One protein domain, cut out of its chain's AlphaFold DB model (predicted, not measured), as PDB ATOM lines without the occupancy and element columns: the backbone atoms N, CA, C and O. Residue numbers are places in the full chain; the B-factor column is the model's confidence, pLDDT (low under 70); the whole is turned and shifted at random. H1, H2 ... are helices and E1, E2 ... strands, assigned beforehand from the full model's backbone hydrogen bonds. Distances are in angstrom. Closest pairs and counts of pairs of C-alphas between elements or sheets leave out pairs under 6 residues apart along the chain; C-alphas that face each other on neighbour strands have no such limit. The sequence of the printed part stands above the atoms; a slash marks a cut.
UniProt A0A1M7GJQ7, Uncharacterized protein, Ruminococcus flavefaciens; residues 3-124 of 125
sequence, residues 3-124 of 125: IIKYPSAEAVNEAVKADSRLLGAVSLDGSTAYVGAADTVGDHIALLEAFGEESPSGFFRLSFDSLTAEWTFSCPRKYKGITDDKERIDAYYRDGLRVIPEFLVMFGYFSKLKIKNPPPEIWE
ATOM      1  N   ILE A   3     -14.639   1.359  46.333       98.38
ATOM      2  CA  ILE A   3     -14.410   2.742  45.886       98.38
ATOM      3  C   ILE A   3     -15.663   3.576  46.160       98.38
ATOM      4  O   ILE A   3     -16.715   3.342  45.567       98.38
ATOM      5  N   ILE A   4     -15.529   4.580  47.022       98.44
ATOM      6  CA  ILE A   4     -16.607   5.463  47.464       98.44
ATOM      7  C   ILE A   4     -16.374   6.855  46.867       98.44
ATOM      8  O   ILE A   4     -15.299   7.440  47.000       98.44
ATOM      9  N   LYS A   5     -17.384   7.375  46.168       98.31
ATOM     10  CA  LYS A   5     -17.312   8.626  45.402       98.31
ATOM     11  C   LYS A   5     -17.959   9.778  46.173       98.31
ATOM     12  O   LYS A   5     -19.052   9.609  46.705       98.31
ATOM     13  N   TYR A   6     -17.309  10.938  46.181       97.75
ATOM     14  CA  TYR A   6     -17.766  12.161  46.838       97.75
ATOM     15  C   TYR A   6     -17.852  13.338  45.845       97.75
ATOM     16  O   TYR A   6     -16.966  13.486  45.000       97.75
ATOM     17  N   PRO A   7     -18.873  14.210  45.950       97.06
ATOM     18  CA  PRO A   7     -20.031  14.111  46.851       97.06
ATOM     19  C   PRO A   7     -21.051  13.056  46.407       97.06
ATOM     20  O   PRO A   7     -21.885  12.629  47.199       97.06
ATOM     21  N   SER A   8     -20.984  12.619  45.149       97.62
ATOM     22  CA  SER A   8     -21.817  11.548  44.615       97.62
ATOM     23  C   SER A   8     -21.118  10.836  43.458       97.62
ATOM     24  O   SER A   8     -20.100  11.303  42.933       97.62
ATOM     25  N   ALA A   9     -21.674   9.702  43.034       97.50
ATOM     26  CA  ALA A   9     -21.161   8.980  41.878       97.50
ATOM     27  C   ALA A   9     -21.276   9.806  40.589       97.50
ATOM     28  O   ALA A   9     -20.360   9.785  39.770       97.50
ATOM     29  N   GLU A  10     -22.370  10.549  40.429       97.75
ATOM     30  CA  GLU A  10     -22.644  11.406  39.275       97.75
ATOM     31  C   GLU A  10     -21.605  12.520  39.167       97.75
ATOM     32  O   GLU A  10     -21.008  12.682  38.107       97.75
ATOM     33  N   ALA A  11     -21.324  13.226  40.268       96.88
ATOM     34  CA  ALA A  11     -20.347  14.314  40.282       96.88
ATOM     35  C   ALA A  11     -18.945  13.836  39.870       96.88
ATOM     36  O   ALA A  11     -18.286  14.453  39.034       96.88
ATOM     37  N   VAL A  12     -18.507  12.690  40.400       97.94
ATOM     38  CA  VAL A  12     -17.220  12.094  40.015       97.94
ATOM     39  C   VAL A  12     -17.242  11.612  38.564       97.94
ATOM     40  O   VAL A  12     -16.249  11.773  37.861       97.94
ATOM     41  N   ASN A  13     -18.351  11.052  38.077       97.50
ATOM     42  CA  ASN A  13     -18.457  10.619  36.683       97.50
ATOM     43  C   ASN A  13     -18.397  11.800  35.701       97.50
ATOM     44  O   ASN A  13     -17.801  11.658  34.637       97.50
ATOM     45  N   GLU A  14     -18.975  12.954  36.038       97.88
ATOM     46  CA  GLU A  14     -18.827  14.170  35.228       97.88
ATOM     47  C   GLU A  14     -17.374  14.659  35.212       97.88
ATOM     48  O   GLU A  14     -16.845  14.955  34.141       97.88
ATOM     49  N   ALA A  15     -16.686  14.639  36.357       97.69
ATOM     50  CA  ALA A  15     -15.259  14.959  36.419       97.69
ATOM     51  C   ALA A  15     -14.405  13.992  35.579       97.69
ATOM     52  O   ALA A  15     -13.496  14.430  34.878       97.69
ATOM     53  N   VAL A  16     -14.731  12.694  35.588       97.62
ATOM     54  CA  VAL A  16     -14.091  11.684  34.727       97.62
ATOM     55  C   VAL A  16     -14.321  11.995  33.245       97.62
ATOM     56  O   VAL A  16     -13.374  11.972  32.466       97.62
ATOM     57  N   LYS A  17     -15.555  12.325  32.836       97.31
ATOM     58  CA  LYS A  17     -15.868  12.684  31.436       97.31
ATOM     59  C   LYS A  17     -15.128  13.936  30.971       97.31
ATOM     60  O   LYS A  17     -14.759  14.023  29.804       97.31
ATOM     61  N   ALA A  18     -14.942  14.894  31.872       97.38
ATOM     62  CA  ALA A  18     -14.215  16.129  31.611       97.38
ATOM     63  C   ALA A  18     -12.686  15.971  31.720       97.38
ATOM     64  O   ALA A  18     -11.977  16.964  31.569       97.38
ATOM     65  N   ASP A  19     -12.188  14.766  32.026       96.69
ATOM     66  CA  ASP A  19     -10.789  14.483  32.374       96.69
ATOM     67  C   ASP A  19     -10.207  15.477  33.396       96.69
ATOM     68  O   ASP A  19      -9.064  15.928  33.321       96.69
ATOM     69  N   SER A  20     -11.046  15.876  34.352       96.69
ATOM     70  CA  SER A  20     -10.650  16.770  35.433       96.69
ATOM     71  C   SER A  20      -9.763  16.043  36.434       96.69
ATOM     72  O   SER A  20      -9.831  14.822  36.599       96.69
ATOM     73  N   ARG A  21      -8.951  16.809  37.166       98.00
ATOM     74  CA  ARG A  21      -8.112  16.241  38.219       98.00
ATOM     75  C   ARG A  21      -8.982  15.679  39.346       98.00
ATOM     76  O   ARG A  21      -9.850  16.366  39.884       98.00
ATOM     77  N   LEU A  22      -8.702  14.445  39.742       98.69
ATOM     78  CA  LEU A  22      -9.324  13.745  40.859       98.69
ATOM     79  C   LEU A  22      -8.340  13.619  42.023       98.69
ATOM     80  O   LEU A  22      -7.128  13.506  41.833       98.69
ATOM     81  N   LEU A  23      -8.876  13.588  43.237       98.56
ATOM     82  CA  LEU A  23      -8.166  13.212  44.450       98.56
ATOM     83  C   LEU A  23      -8.633  11.827  44.882       98.56
ATOM     84  O   LEU A  23      -9.831  11.562  44.945       98.56
ATOM     85  N   GLY A  24      -7.677  10.953  45.184       98.31
ATOM     86  CA  GLY A  24      -7.901   9.632  45.755       98.31
ATOM     87  C   GLY A  24      -7.219   9.506  47.113       98.31
ATOM     88  O   GLY A  24      -6.065   9.918  47.277       98.31
ATOM     89  N   ALA A  25      -7.913   8.918  48.078       98.56
ATOM     90  CA  ALA A  25      -7.356   8.487  49.353       98.56
ATOM     91  C   ALA A  25      -7.664   6.997  49.536       98.56
ATOM     92  O   ALA A  25      -8.803   6.624  49.797       98.56
ATOM     93  N   VAL A  26      -6.651   6.150  49.360       98.62
ATOM     94  CA  VAL A  26      -6.766   4.687  49.441       98.62
ATOM     95  C   VAL A  26      -6.240   4.233  50.792       98.62
ATOM     96  O   VAL A  26      -5.112   4.573  51.142       98.62
ATOM     97  N   SER A  27      -7.031   3.498  51.567       98.12
ATOM     98  CA  SER A  27      -6.619   3.014  52.884       98.12
ATOM     99  C   SER A  27      -5.356   2.157  52.770       98.12
ATOM    100  O   SER A  27      -5.133   1.477  51.766       98.12
ATOM    101  N   LEU A  28      -4.488   2.192  53.786       97.31
ATOM    102  CA  LEU A  28      -3.193   1.491  53.725       97.31
ATOM    103  C   LEU A  28      -3.319  -0.033  53.571       97.31
ATOM    104  O   LEU A  28      -2.403  -0.676  53.064       97.31
ATOM    105  N   ASP A  29      -4.438  -0.609  54.002       95.81
ATOM    106  CA  ASP A  29      -4.770  -2.025  53.815       95.81
ATOM    107  C   ASP A  29      -5.323  -2.343  52.407       95.81
ATOM    108  O   ASP A  29      -5.470  -3.512  52.055       95.81
ATOM    109  N   GLY A  30      -5.611  -1.324  51.590       97.00
ATOM    110  CA  GLY A  30      -6.203  -1.446  50.257       97.00
ATOM    111  C   GLY A  30      -7.688  -1.829  50.257       97.00
ATOM    112  O   GLY A  30      -8.243  -2.161  49.203       97.00
ATOM    113  N   SER A  31      -8.355  -1.813  51.415       97.50
ATOM    114  CA  SER A  31      -9.753  -2.229  51.521       97.50
ATOM    115  C   SER A  31     -10.716  -1.184  50.961       97.50
ATOM    116  O   SER A  31     -11.676  -1.567  50.289       97.50
ATOM    117  N   THR A  32     -10.439   0.110  51.147       98.25
ATOM    118  CA  THR A  32     -11.340   1.221  50.806       98.25
ATOM    119  C   THR A  32     -10.595   2.352  50.100       98.25
ATOM    120  O   THR A  32      -9.436   2.628  50.394       98.25
ATOM    121  N   ALA A  33     -11.257   3.029  49.167       98.56
ATOM    122  CA  ALA A  33     -10.753   4.245  48.547       98.56
ATOM    123  C   ALA A  33     -11.844   5.312  48.465       98.56
ATOM    124  O   ALA A  33     -12.923   5.050  47.933       98.56
ATOM    125  N   TYR A  34     -11.541   6.519  48.931       98.69
ATOM    126  CA  TYR A  34     -12.382   7.698  48.740       98.69
ATOM    127  C   TYR A  34     -11.895   8.479  47.525       98.69
ATOM    128  O   TYR A  34     -10.690   8.689  47.368       98.69
ATOM    129  N   VAL A  35     -12.817   8.908  46.664       98.62
ATOM    130  CA  VAL A  35     -12.493   9.643  45.435       98.62
ATOM    131  C   VAL A  35     -13.410  10.842  45.270       98.62
ATOM    132  O   VAL A  35     -14.627  10.709  45.375       98.62
ATOM    133  N   GLY A  36     -12.841  11.996  44.937       98.44
ATOM    134  CA  GLY A  36     -13.598  13.194  44.585       98.44
ATOM    135  C   GLY A  36     -12.846  14.079  43.596       98.44
ATOM    136  O   GLY A  36     -11.632  13.961  43.444       98.44
ATOM    137  N   ALA A  37     -13.563  14.958  42.900       97.88
ATOM    138  CA  ALA A  37     -12.940  15.928  42.001       97.88
ATOM    139  C   ALA A  37     -12.160  16.982  42.791       97.88
ATOM    140  O   ALA A  37     -12.682  17.532  43.761       97.88
ATOM    141  N   ALA A  38     -10.933  17.296  42.371       96.88
ATOM    142  CA  ALA A  38     -10.073  18.244  43.081       96.88
ATOM    143  C   ALA A  38     -10.743  19.619  43.228       96.88
ATOM    144  O   ALA A  38     -10.763  20.168  44.323       96.88
ATOM    145  N   ASP A  39     -11.397  20.107  42.172       94.56
ATOM    146  CA  ASP A  39     -12.092  21.402  42.177       94.56
ATOM    147  C   ASP A  39     -13.326  21.432  43.094       94.56
ATOM    148  O   ASP A  39     -13.772  22.498  43.508       94.56
ATOM    149  N   THR A  40     -13.898  20.266  43.413       93.88
ATOM    150  CA  THR A  40     -15.055  20.152  44.316       93.88
ATOM    151  C   THR A  40     -14.628  19.974  45.766       93.88
ATOM    152  O   THR A  40     -15.275  20.495  46.669       93.88
ATOM    153  N   VAL A  41     -13.565  19.205  45.998       94.50
ATOM    154  CA  VAL A  41     -13.160  18.794  47.347       94.50
ATOM    155  C   VAL A  41     -12.101  19.714  47.948       94.50
ATOM    156  O   VAL A  41     -12.048  19.875  49.162       94.50
ATOM    157  N   GLY A  42     -11.273  20.346  47.119       94.31
ATOM    158  CA  GLY A  42     -10.157  21.186  47.547       94.31
ATOM    159  C   GLY A  42      -8.884  20.374  47.771       94.31
ATOM    160  O   GLY A  42      -7.936  20.488  46.995       94.31
ATOM    161  N   ASP A  43      -8.853  19.531  48.807       95.94
ATOM    162  CA  ASP A  43      -7.685  18.709  49.134       95.94
ATOM    163  C   ASP A  43      -8.041  17.352  49.780       95.94
ATOM    164  O   ASP A  43      -9.202  17.026  50.029       95.94
ATOM    165  N   HIS A  44      -7.026  16.512  50.023       96.94
ATOM    166  CA  HIS A  44      -7.226  15.194  50.636       96.94
ATOM    167  C   HIS A  44      -7.710  15.253  52.086       96.94
ATOM    168  O   HIS A  44      -8.288  14.270  52.534       96.94
ATOM    169  N   ILE A  45      -7.437  16.328  52.832       96.31
ATOM    170  CA  ILE A  45      -7.898  16.470  54.219       96.31
ATOM    171  C   ILE A  45      -9.409  16.682  54.200       96.31
ATOM    172  O   ILE A  45     -10.123  15.892  54.805       96.31
ATOM    173  N   ALA A  46      -9.895  17.637  53.408       96.94
ATOM    174  CA  ALA A  46     -11.328  17.873  53.239       96.94
ATOM    175  C   ALA A  46     -12.068  16.633  52.699       96.94
ATOM    176  O   ALA A  46     -13.175  16.328  53.145       96.94
ATOM    177  N   LEU A  47     -11.447  15.872  51.782       98.12
ATOM    178  CA  LEU A  47     -12.003  14.599  51.297       98.12
ATOM    179  C   LEU A  47     -12.227  13.607  52.439       98.12
ATOM    180  O   LEU A  47     -13.268  12.968  52.509       98.12
ATOM    181  N   LEU A  48     -11.221  13.451  53.296       98.00
ATOM    182  CA  LEU A  48     -11.222  12.501  54.403       98.00
ATOM    183  C   LEU A  48     -12.181  12.934  55.519       98.00
ATOM    184  O   LEU A  48     -12.953  12.116  56.017       98.00
ATOM    185  N   GLU A  49     -12.210  14.225  55.846       97.06
ATOM    186  CA  GLU A  49     -13.139  14.802  56.822       97.06
ATOM    187  C   GLU A  49     -14.603  14.578  56.425       97.06
ATOM    188  O   GLU A  49     -15.432  14.275  57.283       97.06
ATOM    189  N   ALA A  50     -14.926  14.632  55.126       96.88
ATOM    190  CA  ALA A  50     -16.271  14.339  54.624       96.88
ATOM    191  C   ALA A  50     -16.742  12.898  54.916       96.88
ATOM    192  O   ALA A  50     -17.946  12.635  54.912       96.88
ATOM    193  N   PHE A  51     -15.812  11.982  55.197       97.00
ATOM    194  CA  PHE A  51     -16.085  10.600  55.602       97.00
ATOM    195  C   PHE A  51     -15.803  10.335  57.089       97.00
ATOM    196  O   PHE A  51     -15.870   9.190  57.528       97.00
ATOM    197  N   GLY A  52     -15.537  11.378  57.883       96.19
ATOM    198  CA  GLY A  52     -15.270  11.257  59.318       96.19
ATOM    199  C   GLY A  52     -13.890  10.685  59.655       96.19
ATOM    200  O   GLY A  52     -13.683  10.223  60.775       96.19
ATOM    201  N   GLU A  53     -12.950  10.702  58.711       96.12
ATOM    202  CA  GLU A  53     -11.587  10.221  58.929       96.12
ATOM    203  C   GLU A  53     -10.751  11.296  59.637       96.12
ATOM    204  O   GLU A  53     -10.504  12.374  59.100       96.12
ATOM    205  N   GLU A  54     -10.266  10.996  60.842       89.06
ATOM    206  CA  GLU A  54      -9.546  11.968  61.682       89.06
ATOM    207  C   GLU A  54      -8.111  12.254  61.207       89.06
ATOM    208  O   GLU A  54      -7.481  13.220  61.643       89.06
ATOM    209  N   SER A  55      -7.537  11.389  60.361       90.38
ATOM    210  CA  SER A  55      -6.133  11.503  59.968       90.38
ATOM    211  C   SER A  55      -5.837  11.007  58.550       90.38
ATOM    212  O   SER A  55      -6.146   9.863  58.214       90.38
ATOM    213  N   PRO A  56      -5.062  11.771  57.755       93.56
ATOM    214  CA  PRO A  56      -4.583  11.321  56.450       93.56
ATOM    215  C   PRO A  56      -3.485  10.256  56.526       93.56
ATOM    216  O   PRO A  56      -3.097   9.705  55.498       93.56
ATOM    217  N   SER A  57      -2.953   9.971  57.718       94.19
ATOM    218  CA  SER A  57      -1.882   8.983  57.892       94.19
ATOM    219  C   SER A  57      -2.331   7.549  57.596       94.19
ATOM    220  O   SER A  57      -1.497   6.714  57.264       94.19
ATOM    221  N   GLY A  58      -3.636   7.265  57.654       96.19
ATOM    222  CA  GLY A  58      -4.217   5.965  57.315       96.19
ATOM    223  C   GLY A  58      -4.374   5.699  55.817       96.19
ATOM    224  O   GLY A  58      -4.957   4.676  55.455       96.19
ATOM    225  N   PHE A  59      -3.869   6.584  54.944       98.25
ATOM    226  CA  PHE A  59      -4.163   6.549  53.512       98.25
ATOM    227  C   PHE A  59      -2.939   6.816  52.625       98.25
ATOM    228  O   PHE A  59      -2.120   7.705  52.873       98.25
ATOM    229  N   PHE A  60      -2.861   6.092  51.511       98.25
ATOM    230  CA  PHE A  60      -2.124   6.507  50.326       98.25
ATOM    231  C   PHE A  60      -2.926   7.592  49.606       98.25
ATOM    232  O   PHE A  60      -4.066   7.378  49.198       98.25
ATOM    233  N   ARG A  61      -2.332   8.777  49.454       98.00
ATOM    234  CA  ARG A  61      -3.001   9.949  48.879       98.00
ATOM    235  C   ARG A  61      -2.452  10.256  47.499       98.00
ATOM    236  O   ARG A  61      -1.241  10.412  47.335       98.00
ATOM    237  N   LEU A  62      -3.342  10.369  46.525       97.50
ATOM    238  CA  LEU A  62      -2.994  10.587  45.128       97.50
ATOM    239  C   LEU A  62      -3.842  11.676  44.480       97.50
ATOM    240  O   LEU A  62      -5.017  11.836  44.796       97.50
ATOM    241  N   SER A  63      -3.225  12.411  43.563       97.94
ATOM    242  CA  SER A  63      -3.892  13.308  42.618       97.94
ATOM    243  C   SER A  63      -3.747  12.704  41.227       97.94
ATOM    244  O   SER A  63      -2.633  12.348  40.847       97.94
ATOM    245  N   PHE A  64      -4.828  12.514  40.477       98.44
ATOM    246  CA  PHE A  64      -4.770  11.747  39.233       98.44
ATOM    247  C   PHE A  64      -5.760  12.223  38.167       98.44
ATOM    248  O   PHE A  64      -6.783  12.824  38.474       98.44
ATOM    249  N   ASP A  65      -5.404  11.989  36.910       98.00
ATOM    250  CA  ASP A  65      -6.201  12.191  35.694       98.00
ATOM    251  C   ASP A  65      -5.919  11.030  34.720       98.00
ATOM    252  O   ASP A  65      -5.179  10.100  35.070       98.00
ATOM    253  N   SER A  66      -6.509  11.036  33.520       96.62
ATOM    254  CA  SER A  66      -6.388   9.915  32.573       96.62
ATOM    255  C   SER A  66      -4.943   9.589  32.172       96.62
ATOM    256  O   SER A  66      -4.654   8.468  31.749       96.62
ATOM    257  N   LEU A  67      -4.014  10.535  32.339       97.12
ATOM    258  CA  LEU A  67      -2.627  10.422  31.895       97.12
ATOM    259  C   LEU A  67      -1.655  10.162  33.044       97.12
ATOM    260  O   LEU A  67      -0.668   9.438  32.887       97.12
ATOM    261  N   THR A  68      -1.889  10.777  34.198       97.88
ATOM    262  CA  THR A  68      -0.928  10.871  35.297       97.88
ATOM    263  C   THR A  68      -1.581  10.612  36.642       97.88
ATOM    264  O   THR A  68      -2.684  11.067  36.915       97.88
ATOM    265  N   ALA A  69      -0.864   9.904  37.510       98.31
ATOM    266  CA  ALA A  69      -1.203   9.771  38.916       98.31
ATOM    267  C   ALA A  69       0.010  10.178  39.751       98.31
ATOM    268  O   ALA A  69       1.121   9.706  39.517       98.31
ATOM    269  N   GLU A  70      -0.188  11.058  40.720       98.06
ATOM    270  CA  GLU A  70       0.854  11.568  41.599       98.06
ATOM    271  C   GLU A  70       0.572  11.126  43.028       98.06
ATOM    272  O   GLU A  70      -0.343  11.632  43.677       98.06
ATOM    273  N   TRP A  71       1.370  10.190  43.527       97.88
ATOM    274  CA  TRP A  71       1.320   9.748  44.912       97.88
ATOM    275  C   TRP A  71       2.110  10.706  45.802       97.88
ATOM    276  O   TRP A  71       3.316  10.881  45.629       97.88
ATOM    277  N   THR A  72       1.442  11.305  46.786       95.94
ATOM    278  CA  THR A  72       2.108  12.071  47.846       95.94
ATOM    279  C   THR A  72       2.723  11.111  48.856       95.94
ATOM    280  O   THR A  72       2.006  10.507  49.659       95.94
ATOM    281  N   PHE A  73       4.051  10.980  48.834       94.94
ATOM    282  CA  PHE A  73       4.752  10.063  49.725       94.94
ATOM    283  C   PHE A  73       4.776  10.617  51.152       94.94
ATOM    284  O   PHE A  73       5.454  11.597  51.455       94.94
ATOM    285  N   SER A  74       4.003  10.004  52.044       93.75
ATOM    286  CA  SER A  74       3.852  10.455  53.427       93.75
ATOM    287  C   SER A  74       3.756   9.239  54.342       93.75
ATOM    288  O   SER A  74       2.683   8.879  54.815       93.75
ATOM    289  N   CYS A  75       4.896   8.570  54.535       95.44
ATOM    290  CA  CYS A  75       4.991   7.377  55.370       95.44
ATOM    291  C   CYS A  75       4.712   7.721  56.851       95.44
ATOM    292  O   CYS A  75       5.430   8.546  57.431       95.44
ATOM    293  N   PRO A  76       3.692   7.121  57.494       94.88
ATOM    294  CA  PRO A  76       3.402   7.359  58.905       94.88
ATOM    295  C   PRO A  76       4.526   6.869  59.816       94.88
ATOM    296  O   PRO A  76       5.049   5.775  59.630       94.88
ATOM    297  N   ARG A  77       4.821   7.603  60.899       93.44
ATOM    298  CA  ARG A  77       5.869   7.204  61.863       93.44
ATOM    299  C   ARG A  77       5.661   5.814  62.469       93.44
ATOM    300  O   ARG A  77       6.634   5.130  62.753       93.44
ATOM    301  N   LYS A  78       4.399   5.418  62.670       94.06
ATOM    302  CA  LYS A  78       3.995   4.129  63.254       94.06
ATOM    303  C   LYS A  78       3.590   3.091  62.198       94.06
ATOM    304  O   LYS A  78       2.908   2.127  62.538       94.06
ATOM    305  N   TYR A  79       3.941   3.294  60.926       96.75
ATOM    306  CA  TYR A  79       3.540   2.393  59.846       96.75
ATOM    307  C   TYR A  79       3.965   0.946  60.144       96.75
ATOM    308  O   TYR A  79       5.145   0.670  60.350       96.75
ATOM    309  N   LYS A  80       2.976   0.045  60.247       95.94
ATOM    310  CA  LYS A  80       3.125  -1.371  60.643       95.94
ATOM    311  C   LYS A  80       3.888  -1.619  61.958       95.94
ATOM    312  O   LYS A  80       4.320  -2.737  62.211       95.94
ATOM    313  N   GLY A  81       4.052  -0.602  62.807       95.81
ATOM    314  CA  GLY A  81       4.858  -0.697  64.028       95.81
ATOM    315  C   GLY A  81       6.368  -0.850  63.789       95.81
ATOM    316  O   GLY A  81       7.085  -1.169  64.733       95.81
ATOM    317  N   ILE A  82       6.852  -0.619  62.565       96.88
ATOM    318  CA  ILE A  82       8.273  -0.742  62.219       96.88
ATOM    319  C   ILE A  82       9.028   0.464  62.788       96.88
ATOM    320  O   ILE A  82       8.684   1.614  62.500       96.88
ATOM    321  N   THR A  83      10.039   0.199  63.619       95.38
ATOM    322  CA  THR A  83      10.843   1.237  64.281       95.38
ATOM    323  C   THR A  83      12.033   1.701  63.454       95.38
ATOM    324  O   THR A  83      12.431   2.854  63.593       95.38
ATOM    325  N   ASP A  84      12.608   0.822  62.627       95.50
ATOM    326  CA  ASP A  84      13.691   1.188  61.713       95.50
ATOM    327  C   ASP A  84      13.143   2.043  60.563       95.50
ATOM    328  O   ASP A  84      12.194   1.654  59.880       95.50
ATOM    329  N   ASP A  85      13.712   3.232  60.359       92.38
ATOM    330  CA  ASP A  85      13.178   4.185  59.385       92.38
ATOM    331  C   ASP A  85      13.334   3.691  57.939       92.38
ATOM    332  O   ASP A  85      12.412   3.883  57.140       92.38
ATOM    333  N   LYS A  86      14.447   3.019  57.600       92.88
ATOM    334  CA  LYS A  86      14.692   2.517  56.238       92.88
ATOM    335  C   LYS A  86      13.738   1.373  55.911       92.88
ATOM    336  O   LYS A  86      13.077   1.413  54.875       92.88
ATOM    337  N   GLU A  87      13.605   0.404  56.812       94.62
ATOM    338  CA  GLU A  87      12.656  -0.705  56.677       94.62
ATOM    339  C   GLU A  87      11.209  -0.198  56.599       94.62
ATOM    340  O   GLU A  87      10.427  -0.654  55.763       94.62
ATOM    341  N   ARG A  88      10.846   0.803  57.413       96.00
ATOM    342  CA  ARG A  88       9.503   1.400  57.390       96.00
ATOM    343  C   ARG A  88       9.206   2.086  56.058       96.00
ATOM    344  O   ARG A  88       8.098   1.952  55.534       96.00
ATOM    345  N   ILE A  89      10.163   2.848  55.523       95.56
ATOM    346  CA  ILE A  89      10.032   3.533  54.230       95.56
ATOM    347  C   ILE A  89       9.939   2.517  53.086       95.56
ATOM    348  O   ILE A  89       9.038   2.655  52.258       95.56
ATOM    349  N   ASP A  90      10.783   1.481  53.071       94.94
ATOM    350  CA  ASP A  90      10.744   0.404  52.066       94.94
ATOM    351  C   ASP A  90       9.405  -0.347  52.097       94.94
ATOM    352  O   ASP A  90       8.748  -0.504  51.066       94.94
ATOM    353  N   ALA A  91       8.927  -0.729  53.285       96.25
ATOM    354  CA  ALA A  91       7.640  -1.402  53.435       96.25
ATOM    355  C   ALA A  91       6.471  -0.538  52.929       96.25
ATOM    356  O   ALA A  91       5.597  -1.039  52.220       96.25
ATOM    357  N   TYR A  92       6.455   0.756  53.269       97.25
ATOM    358  CA  TYR A  92       5.425   1.694  52.807       97.25
ATOM    359  C   TYR A  92       5.488   1.903  51.291       97.25
ATOM    360  O   TYR A  92       4.453   1.931  50.623       97.25
ATOM    361  N   TYR A  93       6.699   2.009  50.740       96.50
ATOM    362  CA  TYR A  93       6.945   2.125  49.307       96.50
ATOM    363  C   TYR A  93       6.394   0.920  48.535       96.50
ATOM    364  O   TYR A  93       5.591   1.092  47.615       96.50
ATOM    365  N   ARG A  94       6.760  -0.300  48.946       95.81
ATOM    366  CA  ARG A  94       6.311  -1.549  48.308       95.81
ATOM    367  C   ARG A  94       4.801  -1.730  48.373       95.81
ATOM    368  O   ARG A  94       4.190  -2.115  47.379       95.81
ATOM    369  N   ASP A  95       4.194  -1.427  49.517       97.81
ATOM    370  CA  ASP A  95       2.744  -1.514  49.662       97.81
ATOM    371  C   ASP A  95       2.026  -0.495  48.778       97.81
ATOM    372  O   ASP A  95       1.065  -0.858  48.102       97.81
ATOM    373  N   GLY A  96       2.515   0.746  48.707       97.25
ATOM    374  CA  GLY A  96       1.957   1.752  47.804       97.25
ATOM    375  C   GLY A  96       2.071   1.346  46.331       97.25
ATOM    376  O   GLY A  96       1.093   1.457  45.593       97.25
ATOM    377  N   LEU A  97       3.211   0.783  45.911       95.81
ATOM    378  CA  LEU A  97       3.393   0.249  44.553       95.81
ATOM    379  C   LEU A  97       2.486  -0.943  44.223       95.81
ATOM    380  O   LEU A  97       2.251  -1.214  43.049       95.81
ATOM    381  N   ARG A  98       1.974  -1.655  45.228       96.31
ATOM    382  CA  ARG A  98       0.993  -2.729  45.040       96.31
ATOM    383  C   ARG A  98      -0.434  -2.183  45.003       96.31
ATOM    384  O   ARG A  98      -1.190  -2.505  44.094       96.31
ATOM    385  N   VAL A  99      -0.794  -1.362  45.987       98.25
ATOM    386  CA  VAL A  99      -2.177  -0.926  46.237       98.25
ATOM    387  C   VAL A  99      -2.626   0.172  45.271       98.25
ATOM    388  O   VAL A  99      -3.764   0.154  44.805       98.25
ATOM    389  N   ILE A 100      -1.757   1.132  44.938       98.38
ATOM    390  CA  ILE A 100      -2.140   2.283  44.105       98.38
ATOM    391  C   ILE A 100      -2.439   1.866  42.655       98.38
ATOM    392  O   ILE A 100      -3.466   2.300  42.131       98.38
ATOM    393  N   PRO A 101      -1.628   1.021  41.987       97.62
ATOM    394  CA  PRO A 101      -1.974   0.549  40.647       97.62
ATOM    395  C   PRO A 101      -3.257  -0.288  40.619       97.62
ATOM    396  O   PRO A 101      -4.042  -0.140  39.687       97.62
ATOM    397  N   GLU A 102      -3.502  -1.115  41.643       97.62
ATOM    398  CA  GLU A 102      -4.762  -1.859  41.780       97.62
ATOM    399  C   GLU A 102      -5.958  -0.900  41.837       97.62
ATOM    400  O   GLU A 102      -6.901  -1.052  41.062       97.62
ATOM    401  N   PHE A 103      -5.884   0.135  42.684       98.56
ATOM    402  CA  PHE A 103      -6.895   1.192  42.748       98.56
ATOM    403  C   PHE A 103      -7.140   1.838  41.376       98.56
ATOM    404  O   PHE A 103      -8.288   1.917  40.940       98.56
ATOM    405  N   LEU A 104      -6.080   2.292  40.696       98.31
ATOM    406  CA  LEU A 104      -6.198   2.997  39.415       98.31
ATOM    407  C   LEU A 104      -6.875   2.113  38.361       98.31
ATOM    408  O   LEU A 104      -7.826   2.556  37.720       98.31
ATOM    409  N   VAL A 105      -6.463   0.847  38.245       97.00
ATOM    410  CA  VAL A 105      -7.068  -0.112  37.308       97.00
ATOM    411  C   VAL A 105      -8.532  -0.375  37.653       97.00
ATOM    412  O   VAL A 105      -9.374  -0.355  36.757       97.00
ATOM    413  N   MET A 106      -8.867  -0.567  38.933       97.38
ATOM    414  CA  MET A 106     -10.259  -0.741  39.370       97.38
ATOM    415  C   MET A 106     -11.121   0.498  39.099       97.38
ATOM    416  O   MET A 106     -12.309   0.366  38.813       97.38
ATOM    417  N   PHE A 107     -10.534   1.694  39.166       97.56
ATOM    418  CA  PHE A 107     -11.200   2.946  38.805       97.56
ATOM    419  C   PHE A 107     -11.310   3.151  37.279       97.56
ATOM    420  O   PHE A 107     -12.083   3.994  36.828       97.56
ATOM    421  N   GLY A 108     -10.581   2.365  36.478       96.88
ATOM    422  CA  GLY A 108     -10.577   2.418  35.011       96.88
ATOM    423  C   GLY A 108      -9.468   3.283  34.405       96.88
ATOM    424  O   GLY A 108      -9.566   3.677  33.247       96.88
ATOM    425  N   TYR A 109      -8.434   3.612  35.180       96.50
ATOM    426  CA  TYR A 109      -7.345   4.505  34.795       96.50
ATOM    427  C   TYR A 109      -6.030   3.728  34.652       96.50
ATOM    428  O   TYR A 109      -5.634   2.965  35.532       96.50
ATOM    429  N   PHE A 110      -5.315   3.970  33.552       94.31
ATOM    430  CA  PHE A 110      -3.986   3.403  33.267       94.31
ATOM    431  C   PHE A 110      -2.904   4.487  33.318       94.31
ATOM    432  O   PHE A 110      -1.986   4.537  32.499       94.31
ATOM    433  N   SER A 111      -3.054   5.398  34.273       94.56
ATOM    434  CA  SER A 111      -2.239   6.597  34.404       94.56
ATOM    435  C   SER A 111      -0.797   6.272  34.782       94.56
ATOM    436  O   SER A 111      -0.515   5.361  35.566       94.56
ATOM    437  N   LYS A 112       0.146   7.079  34.293       96.44
ATOM    438  CA  LYS A 112       1.550   6.982  34.697       96.44
ATOM    439  C   LYS A 112       1.705   7.421  36.151       96.44
ATOM    440  O   LYS A 112       1.553   8.605  36.458       96.44
ATOM    441  N   LEU A 113       2.070   6.479  37.018       96.69
ATOM    442  CA  LEU A 113       2.342   6.747  38.427       96.69
ATOM    443  C   LEU A 113       3.678   7.486  38.604       96.69
ATOM    444  O   LEU A 113       4.719   7.066  38.095       96.69
ATOM    445  N   LYS A 114       3.639   8.585  39.354       95.81
ATOM    446  CA  LYS A 114       4.785   9.362  39.827       95.81
ATOM    447  C   LYS A 114       4.714   9.486  41.343       95.81
ATOM    448  O   LYS A 114       3.630   9.566  41.916       95.81
ATOM    449  N   ILE A 115       5.876   9.563  41.978       94.69
ATOM    450  CA  ILE A 115       5.990   9.783  43.418       94.69
ATOM    451  C   ILE A 115       6.405  11.228  43.644       94.69
ATOM    452  O   ILE A 115       7.422  11.682  43.119       94.69
ATOM    453  N   LYS A 116       5.601  11.953  44.414       90.19
ATOM    454  CA  LYS A 116       5.873  13.323  44.834       90.19
ATOM    455  C   LYS A 116       6.583  13.294  46.181       90.19
ATOM    456  O   LYS A 116       6.123  12.624  47.105       90.19
ATOM    457  N   ASN A 117       7.674  14.053  46.277       83.88
ATOM    458  CA  ASN A 117       8.577  14.095  47.433       83.88
ATOM    459  C   ASN A 117       9.113  12.703  47.833       83.88
ATOM    460  O   ASN A 117       8.968  12.313  48.993       83.88
ATOM    461  N   PRO A 118       9.689  11.929  46.890       86.25
ATOM    462  CA  PRO A 118      10.269  10.633  47.223       86.25
ATOM    463  C   PRO A 118      11.406  10.829  48.236       86.25
ATOM    464  O   PRO A 118      12.274  11.676  47.998       86.25
ATOM    465  N   PRO A 119      11.422  10.090  49.355       84.62
ATOM    466  CA  PRO A 119      12.523  10.183  50.297       84.62
ATOM    467  C   PRO A 119      13.746   9.460  49.692       84.62
ATOM    468  O   PRO A 119      13.565   8.511  48.923       84.62
ATOM    469  N   PRO A 120      14.983   9.926  49.934       83.50
ATOM    470  CA  PRO A 120      16.182   9.404  49.269       83.50
ATOM    471  C   PRO A 120      16.360   7.889  49.437       83.50
ATOM    472  O   PRO A 120      16.833   7.220  48.521       83.50
ATOM    473  N   GLU A 121      15.885   7.343  50.552       83.62
ATOM    474  CA  GLU A 121      15.960   5.936  50.923       83.62
ATOM    475  C   GLU A 121      15.301   5.008  49.896       83.62
ATOM    476  O   GLU A 121      15.724   3.861  49.803       83.62
ATOM    477  N   ILE A 122      14.318   5.465  49.099       81.81
ATOM    478  CA  ILE A 122      13.692   4.598  48.079       81.81
ATOM    479  C   ILE A 122      14.588   4.345  46.859       81.81
ATOM    480  O   ILE A 122      14.314   3.434  46.083       81.81
ATOM    481  N   TRP A 123      15.632   5.154  46.663       77.81
ATOM    482  CA  TRP A 123      16.581   5.011  45.551       77.81
ATOM    483  C   TRP A 123      17.819   4.194  45.928       77.81
ATOM    484  O   TRP A 123      18.619   3.854  45.062       77.81
ATOM    485  N   GLU A 124      17.972   3.890  47.215       72.56
ATOM    486  CA  GLU A 124      19.083   3.124  47.790       72.56
ATOM    487  C   GLU A 124      18.689   1.672  48.123       72.56
ATOM    488  O   GLU A 124      19.352   1.020  48.944       72.56
TER     489      GLU A 124
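AT A GLANCE: This is residues 3 to 124 of the 125 residues of an uncharacterized protein of Ruminococcus flavefaciens (UniProt A0A1M7GJQ7). A strongly twisted sheet of six strands curls round one long helix, H4; H1 covers the E1 and E3 end of the same face, and the small helices H2 and H3 are on the opposite face. H5 packs on the early part of H4, residues 86 to 93, off the sheet. The printed part has 122 residues, with five named helices and six named strands in the order E1 H1 E2 E3 H2 H3 E4 E5 H4 E6 H5, and its class is mixed, helices and strands. The mixed sheet runs E1 E3 E2 E4 E5 E6. The whole is compact, with a radius of gyration of the C-alphas of 14.2 A and spans of 44 by 30 by 22 A.

HOW THE PARTS SIT: Begin at edge strand E1, residues 3 to 6, parallel to E3, residues 32 to 37; N 4 and O 33 are within hydrogen-bond range at 2.8 A. H1, residues 9 to 17, is on the sheet at a height of 7.7 A, over E3; their closest C-alphas, Val 12 and Gly 36, are 5.9 A apart. E2, residues 22 to 27, forms a hairpin with E3, with N 25 and O 34 at 2.9 A. H2, residues 38 to 41, and H3, residues 44 to 49, are on the face opposite H1; the closest C-alphas of E2 and H3, Leu 23 and His 44, are 6.6 A apart. E4, residues 59 to 64, is antiparallel to E2, with N 62 and O 24 at 2.9 A. E3, H2, H3 and E4 make a split strand-helix-strand unit, two strands running the same way with E2 between them, and its crossover is right-handed. E5, residues 68 to 72, forms a hairpin with E4, with N 70 and O 63 at 2.8 A. H4, residues 85 to 107, is on the same face as H1; its closest C-alpha pair with E4 is Gly 96 and Phe 60, 6.8 A. E6, residues 112 to 116, is parallel to E5, with N 71 and O 114 at 2.8 A; E5, H4 and E6 make a strand-helix-strand unit, two parallel neighbours with a helix between, its crossover right-handed. H5, residues 120 to 123, touches H4, the closest C-alphas being Glu 121 and Lys 86 at 6.4 A. Every O i to N i+4 pair is within hydrogen-bond range in H1 and H3, and 17 of 19 in H4; H2 and H5 are too short for such a pair.

IN THESE COORDINATES: Find C-alpha 3 at (-14.410, 2.742, 45.886), where E1 begins. E3 is 17.2 A from first to last C-alpha. From C-alpha 85 at (13.178, 4.185, 59.385), H4 runs 31.9 A to C-alpha 107 at (-11.200, 2.946, 38.805).

THE WHOLE: The farthest C-alphas, Glu 10 and Asp 84, are 43.9 A apart. The printed part has no cut; its long link is E5 to H4. No printed residue has a pLDDT under 70.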